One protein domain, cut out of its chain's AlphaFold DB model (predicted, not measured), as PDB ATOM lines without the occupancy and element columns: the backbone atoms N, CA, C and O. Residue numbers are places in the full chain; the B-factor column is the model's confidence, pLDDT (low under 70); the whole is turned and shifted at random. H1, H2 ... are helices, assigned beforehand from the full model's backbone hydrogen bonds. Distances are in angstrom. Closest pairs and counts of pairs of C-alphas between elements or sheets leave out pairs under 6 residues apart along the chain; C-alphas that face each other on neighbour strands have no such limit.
ATOM      1  N   ASP A 129     114.640 186.534 177.450       74.50
ATOM      2  CA  ASP A 129     116.064 186.342 177.267       74.50
ATOM      3  C   ASP A 129     116.694 185.680 178.497       74.50
ATOM      4  O   ASP A 129     116.572 186.137 179.637       74.50
ATOM      5  N   VAL A 130     117.319 184.527 178.265       77.00
ATOM      6  CA  VAL A 130     117.863 183.676 179.325       77.00
ATOM      7  C   VAL A 130     119.042 184.360 180.021       77.00
ATOM      8  O   VAL A 130     119.246 184.136 181.209       77.00
ATOM      9  N   TYR A 131     119.791 185.216 179.322       79.50
ATOM     10  CA  TYR A 131     120.956 185.910 179.872       79.50
ATOM     11  C   TYR A 131     120.539 187.030 180.822       79.50
ATOM     12  O   TYR A 131     121.086 187.118 181.923       79.50
ATOM     13  N   ASP A 132     119.502 187.787 180.460       81.25
ATOM     14  CA  ASP A 132     118.935 188.850 181.294       81.25
ATOM     15  C   ASP A 132     118.408 188.286 182.632       81.25
ATOM     16  O   ASP A 132     118.641 188.866 183.693       81.25
ATOM     17  N   LYS A 133     117.795 187.091 182.621       81.75
ATOM     18  CA  LYS A 133     117.345 186.389 183.845       81.75
ATOM     19  C   LYS A 133     118.485 185.929 184.753       81.75
ATOM     20  O   LYS A 133     118.292 185.803 185.960       81.75
ATOM     21  N   LEU A 134     119.633 185.604 184.169       79.81
ATOM     22  CA  LEU A 134     120.811 185.109 184.882       79.81
ATOM     23  C   LEU A 134     121.781 186.239 185.262       79.81
ATOM     24  O   LEU A 134     122.824 185.965 185.850       79.81
ATOM     25  N   GLY A 135     121.455 187.493 184.925       79.06
ATOM     26  CA  GLY A 135     122.324 188.649 185.156       79.06
ATOM     27  C   GLY A 135     123.585 188.656 184.282       79.06
ATOM     28  O   GLY A 135     124.563 189.321 184.620       79.06
ATOM     29  N   ILE A 136     123.597 187.912 183.173       80.38
ATOM     30  CA  ILE A 136     124.735 187.858 182.250       80.38
ATOM     31  C   ILE A 136     124.575 188.988 181.231       80.38
ATOM     32  O   ILE A 136     123.696 188.943 180.375       80.38
ATOM     33  N   SER A 137     125.445 190.001 181.300       80.06
ATOM     34  CA  SER A 137     125.423 191.111 180.339       80.06
ATOM     35  C   SER A 137     125.711 190.630 178.916       80.06
ATOM     36  O   SER A 137     126.718 189.952 178.682       80.06
ATOM     37  N   LYS A 138     124.874 191.065 177.966       82.50
ATOM     38  CA  LYS A 138     125.053 190.894 176.513       82.50
ATOM     39  C   LYS A 138     126.076 191.835 175.903       82.50
ATOM     40  O   LYS A 138     126.455 191.653 174.752       82.50
ATOM     41  N   VAL A 139     126.507 192.842 176.651       84.31
ATOM     42  CA  VAL A 139     127.486 193.831 176.208       84.31
ATOM     43  C   VAL A 139     128.714 193.783 177.105       84.31
ATOM     44  O   VAL A 139     128.631 193.528 178.312       84.31
ATOM     45  N   HIS A 140     129.872 193.984 176.494       81.44
ATOM     46  CA  HIS A 140     131.112 194.231 177.213       81.44
ATOM     47  C   HIS A 140     131.053 195.599 177.911       81.44
ATOM     48  O   HIS A 140     130.274 196.459 177.492       81.44
ATOM     49  N   PRO A 141     131.880 195.840 178.944       81.62
ATOM     50  CA  PRO A 141     132.016 197.172 179.545       81.62
ATOM     51  C   PRO A 141     132.414 198.248 178.517       81.62
ATOM     52  O   PRO A 141     132.063 199.410 178.681       81.62
ATOM     53  N   ASP A 142     133.045 197.844 177.411       76.94
ATOM     54  CA  ASP A 142     133.416 198.701 176.278       76.94
ATOM     55  C   ASP A 142     132.245 199.029 175.326       76.94
ATOM     56  O   ASP A 142     132.448 199.573 174.239       76.94
ATOM     57  N   GLY A 143     131.012 198.634 175.667       79.69
ATOM     58  CA  GLY A 143     129.799 198.895 174.882       79.69
ATOM     59  C   GLY A 143     129.639 198.037 173.622       79.69
ATOM     60  O   GLY A 143     128.605 198.100 172.958       79.69
ATOM     61  N   ARG A 144     130.626 197.200 173.285       85.62
ATOM     62  CA  ARG A 144     130.525 196.236 172.180       85.62
ATOM     63  C   ARG A 144     129.634 195.049 172.573       85.62
ATOM     64  O   ARG A 144     129.729 194.586 173.712       85.62
ATOM     65  N   PRO A 145     128.804 194.514 171.659       83.31
ATOM     66  CA  PRO A 145     128.041 193.303 171.934       83.31
ATOM     67  C   PRO A 145     128.996 192.126 172.150       83.31
ATOM     68  O   PRO A 145     129.957 191.947 171.398       83.31
ATOM     69  N   LYS A 146     128.729 191.321 173.180       86.06
ATOM     70  CA  LYS A 146     129.430 190.060 173.392       86.06
ATOM     71  C   LYS A 146     129.120 189.114 172.248       86.06
ATOM     72  O   LYS A 146     127.991 189.032 171.756       86.06
ATOM     73  N   THR A 147     130.130 188.363 171.847       89.06
ATOM     74  CA  THR A 147     129.947 187.287 170.880       89.06
ATOM     75  C   THR A 147     129.110 186.162 171.497       89.06
ATOM     76  O   THR A 147     129.084 185.962 172.714       89.06
ATOM     77  N   LYS A 148     128.417 185.384 170.654       82.38
ATOM     78  CA  LYS A 148     127.611 184.240 171.121       82.38
ATOM     79  C   LYS A 148     128.452 183.234 171.917       82.38
ATOM     80  O   LYS A 148     127.975 182.685 172.902       82.38
ATOM     81  N   SER A 149     129.709 183.020 171.527       83.50
ATOM     82  CA  SER A 149     130.635 182.121 172.224       83.50
ATOM     83  C   SER A 149     130.997 182.618 173.626       83.50
ATOM     84  O   SER A 149     131.046 181.821 174.563       83.50
ATOM     85  N   GLU A 150     131.209 183.922 173.804       87.81
ATOM     86  CA  GLU A 150     131.437 184.529 175.121       87.81
ATOM     87  C   GLU A 150     130.212 184.377 176.025       87.81
ATOM     88  O   GLU A 150     130.343 183.950 177.170       87.81
ATOM     89  N   LEU A 151     129.017 184.625 175.484       86.00
ATOM     90  CA  LEU A 151     127.750 184.429 176.192       86.00
ATOM     91  C   LEU A 151     127.548 182.975 176.644       86.00
ATOM     92  O   LEU A 151     127.175 182.727 177.791       86.00
ATOM     93  N   ILE A 152     127.848 182.007 175.775       87.44
ATOM     94  CA  ILE A 152     127.773 180.574 176.099       87.44
ATOM     95  C   ILE A 152     128.773 180.213 177.204       87.44
ATOM     96  O   ILE A 152     128.433 179.471 178.129       87.44
ATOM     97  N   ASN A 153     129.993 180.747 177.146       88.50
ATOM     98  CA  ASN A 153     131.001 180.514 178.177       88.50
ATOM     99  C   ASN A 153     130.587 181.100 179.531       88.50
ATOM    100  O   ASN A 153     130.762 180.437 180.556       88.50
ATOM    101  N   ASP A 154     130.008 182.298 179.548       86.75
ATOM    102  CA  ASP A 154     129.492 182.915 180.773       86.75
ATOM    103  C   ASP A 154     128.326 182.100 181.357       86.75
ATOM    104  O   ASP A 154     128.286 181.840 182.563       86.75
ATOM    105  N   LEU A 155     127.438 181.580 180.505       89.69
ATOM    106  CA  LEU A 155     126.327 180.720 180.924       89.69
ATOM    107  C   LEU A 155     126.825 179.374 181.476       89.69
ATOM    108  O   LEU A 155     126.320 178.883 182.490       89.69
ATOM    109  N   ARG A 156     127.863 178.798 180.861       88.25
ATOM    110  CA  ARG A 156     128.531 177.586 181.357       88.25
ATOM    111  C   ARG A 156     129.156 177.824 182.732       88.25
ATOM    112  O   ARG A 156     128.939 177.020 183.636       88.25
ATOM    113  N   LYS A 157     129.878 178.933 182.920       88.44
ATOM    114  CA  LYS A 157     130.461 179.302 184.224       88.44
ATOM    115  C   LYS A 157     129.387 179.445 185.294       88.44
ATOM    116  O   LYS A 157     129.557 178.917 186.390       88.44
ATOM    117  N   TYR A 158     128.275 180.100 184.965       88.38
ATOM    118  CA  TYR A 158     127.151 180.253 185.884       88.38
ATOM    119  C   TYR A 158     126.566 178.897 186.311       88.38
ATOM    120  O   TYR A 158     126.349 178.659 187.500       88.38
ATOM    121  N   LYS A 159     126.364 177.972 185.363       88.50
ATOM    122  CA  LYS A 159     125.892 176.610 185.665       88.50
ATOM    123  C   LYS A 159     126.861 175.862 186.580       88.50
ATOM    124  O   LYS A 159     126.428 175.347 187.606       88.50
ATOM    125  N   ILE A 160     128.156 175.886 186.263       87.12
ATOM    126  CA  ILE A 160     129.189 175.240 187.083       87.12
ATOM    127  C   ILE A 160     129.212 175.840 188.492       87.12
ATOM    128  O   ILE A 160     129.304 175.097 189.461       87.12
ATOM    129  N   ALA A 161     129.102 177.162 188.635       86.50
ATOM    130  CA  ALA A 161     129.059 177.809 189.946       86.50
ATOM    131  C   ALA A 161     127.850 177.341 190.770       86.50
ATOM    132  O   ALA A 161     128.005 176.964 191.929       86.50
ATOM    133  N   LYS A 162     126.670 177.264 190.143       87.06
ATOM    134  CA  LYS A 162     125.444 176.760 190.776       87.06
ATOM    135  C   LYS A 162     125.549 175.283 191.166       87.06
ATOM    136  O   LYS A 162     125.008 174.860 192.185       87.06
ATOM    137  N   GLU A 163     126.219 174.477 190.353       85.38
ATOM    138  CA  GLU A 163     126.445 173.062 190.648       85.38
ATOM    139  C   GLU A 163     127.499 172.866 191.737       85.38
ATOM    140  O   GLU A 163     127.332 171.987 192.578       85.38
ATOM    141  N   ARG A 164     128.521 173.726 191.791       85.81
ATOM    142  CA  ARG A 164     129.520 173.753 192.869       85.81
ATOM    143  C   ARG A 164     128.937 174.194 194.207       85.81
ATOM    144  O   ARG A 164     129.344 173.668 195.235       85.81
ATOM    145  N   GLU A 165     127.975 175.112 194.199       86.25
ATOM    146  CA  GLU A 165     127.231 175.500 195.403       86.25
ATOM    147  C   GLU A 165     126.448 174.311 195.977       86.25
ATOM    148  O   GLU A 165     126.463 174.067 197.180       86.25
ATOM    149  N   LYS A 166     125.817 173.516 195.104       87.44
ATOM    150  CA  LYS A 166     125.093 172.300 195.503       87.44
ATOM    151  C   LYS A 166     126.018 171.132 195.844       87.44
ATOM    152  O   LYS A 166     125.650 170.274 196.640       87.44
ATOM    153  N   ASN A 167     127.184 171.061 195.208       85.56
ATOM    154  CA  ASN A 167     128.155 169.995 195.381       85.56
ATOM    155  C   ASN A 167     129.579 170.577 195.369       85.56
ATOM    156  O   ASN A 167     130.147 170.785 194.294       85.56
ATOM    157  N   PRO A 168     130.204 170.786 196.541       80.12
ATOM    158  CA  PRO A 168     131.519 171.424 196.632       80.12
ATOM    159  C   PRO A 168     132.638 170.642 195.921       80.12
ATOM    160  O   PRO A 168     133.662 171.229 195.572       80.12
ATOM    161  N   ASN A 169     132.432 169.349 195.639       79.31
ATOM    162  CA  ASN A 169     133.359 168.500 194.886       79.31
ATOM    163  C   ASN A 169     133.057 168.445 193.375       79.31
ATOM    164  O   ASN A 169     133.648 167.632 192.661       79.31
ATOM    165  N   TYR A 170     132.126 169.252 192.859       70.50
ATOM    166  CA  TYR A 170     131.824 169.315 191.428       70.50
ATOM    167  C   TYR A 170     133.052 169.796 190.634       70.50
ATOM    168  O   TYR A 170     133.592 170.871 190.897       70.50
ATOM    169  N   GLY A 171     133.511 168.984 189.676       66.88
ATOM    170  CA  GLY A 171     134.723 169.252 188.892       66.88
ATOM    171  C   GLY A 171     136.026 168.676 189.466       66.88
ATOM    172  O   GLY A 171     137.069 168.822 188.832       66.88
ATOM    173  N   SER A 172     135.995 167.988 190.616       73.94
ATOM    174  CA  SER A 172     137.134 167.190 191.104       73.94
ATOM    175  C   SER A 172     137.193 165.817 190.422       73.94
ATOM    176  O   SER A 172     136.168 165.254 190.045       73.94
ATOM    177  N   VAL A 173     138.396 165.241 190.311       60.22
ATOM    178  CA  VAL A 173     138.702 163.999 189.560       60.22
ATOM    179  C   VAL A 173     137.830 162.796 189.969       60.22
ATOM    180  O   VAL A 173     137.552 161.931 189.146       60.22
ATOM    181  N   PHE A 174     137.339 162.773 191.212       60.25
ATOM    182  CA  PHE A 174     136.472 161.719 191.754       60.25
ATOM    183  C   PHE A 174     134.961 161.952 191.538       60.25
ATOM    184  O   PHE A 174     134.164 161.054 191.786       60.25
ATOM    185  N   ASN A 175     134.555 163.133 191.062       59.28
ATOM    186  CA  ASN A 175     133.164 163.518 190.796       59.28
ATOM    187  C   ASN A 175     133.064 164.263 189.446       59.28
ATOM    188  O   ASN A 175     132.439 165.315 189.312       59.28
ATOM    189  N   SER A 176     133.764 163.727 188.446       55.88
ATOM    190  CA  SER A 176     133.887 164.264 187.087       55.88
ATOM    191  C   SER A 176     132.789 163.772 186.130       55.88
ATOM    192  O   SER A 176     132.712 164.232 184.993       55.88
ATOM    193  N   ARG A 177     131.896 162.875 186.581       52.62
ATOM    194  CA  ARG A 177     130.868 162.231 185.736       52.62
ATOM    195  C   ARG A 177     129.781 163.187 185.217       52.62
ATOM    196  O   ARG A 177     128.995 162.790 184.370       52.62
ATOM    197  N   SER A 178     129.735 164.429 185.693       55.69
ATOM    198  CA  SER A 178     128.773 165.453 185.263       55.69
ATOM    199  C   SER A 178     129.381 166.578 184.422       55.69
ATOM    200  O   SER A 178     128.649 167.468 184.011       55.69
ATOM    201  N   VAL A 179     130.696 166.568 184.167       55.88
ATOM    202  CA  VAL A 179     131.386 167.655 183.435       55.88
ATOM    203  C   VAL A 179     131.418 167.406 181.915       55.88
ATOM    204  O   VAL A 179     131.932 168.225 181.160       55.88
ATOM    205  N   VAL A 180     130.843 166.290 181.458       51.91
ATOM    206  CA  VAL A 180     130.626 165.971 180.042       51.91
ATOM    207  C   VAL A 180     129.141 166.151 179.750       51.91
ATOM    208  O   VAL A 180     128.329 165.320 180.143       51.91
ATOM    209  N   TRP A 181     128.808 167.249 179.082       44.94
ATOM    210  CA  TRP A 181     127.528 167.461 178.414       44.94
ATOM    211  C   TRP A 181     127.824 168.057 177.033       44.94
ATOM    212  O   TRP A 181     128.750 168.866 176.930       44.94
ATOM    213  N   GLU A 182     127.074 167.575 176.036       34.25
ATOM    214  CA  GLU A 182     127.094 167.888 174.589       34.25
ATOM    215  C   GLU A 182     127.466 169.325 174.192       34.25
ATOM    216  O   GLU A 182     127.017 170.295 174.852       34.25
TER     217      GLU A 182
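What this domain is: This is residues 129 to 182 of the 182 residues of an uncharacterized protein of Hyphomicrobiales bacterium (UniProt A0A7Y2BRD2). One long helix, H2, is the shaft of an elongated, loose model; before it, the short helix H1 lies beside the shaft, and residues 134 to 147 loop round from H1 to the beginning of H2. After H2, residues 167 to 182 turn and fold back as a tail with no named element. The printed part has 54 residues with two named helices, H1 then H2, and no named strand; the class is all helix, though under half of the residues, 23 of 54, are in named elements. The whole is loose, with a radius of gyration of the C-alphas of 13.5 A, and a rod in outline, spanning 41 by 20 by 19 A.

Where its parts are: H1 is residues 130 to 133, with C-alpha 130 at (117.863, 183.676, 179.325). H2 is residues 148 to 166 and measures 27.3 A from first to last C-alpha, from (127.611, 184.240, 171.121) to (125.093, 172.300, 195.503).

How they stand to each other: H1 and H2 are close but not clearly touching: their closest C-alphas, those of Tyr 131 and Leu 155, are 7.5 A apart. Their centres are 12.2 A apart. In H2 every O i to N i+4 pair is within hydrogen-bond range, while H1 is too short for such a pair.

The domain as a whole: The two C-alphas farthest apart, those of Gly 143 and Phe 174, are 41.4 A from each other. The printed part has no cut and ends at Glu 182, the chain's last residue. The link from H1 to H2, 14 residues, is long. The mean pLDDT of the printed part is 77.4, and residue 171 and residues 173 to 182 are under 70.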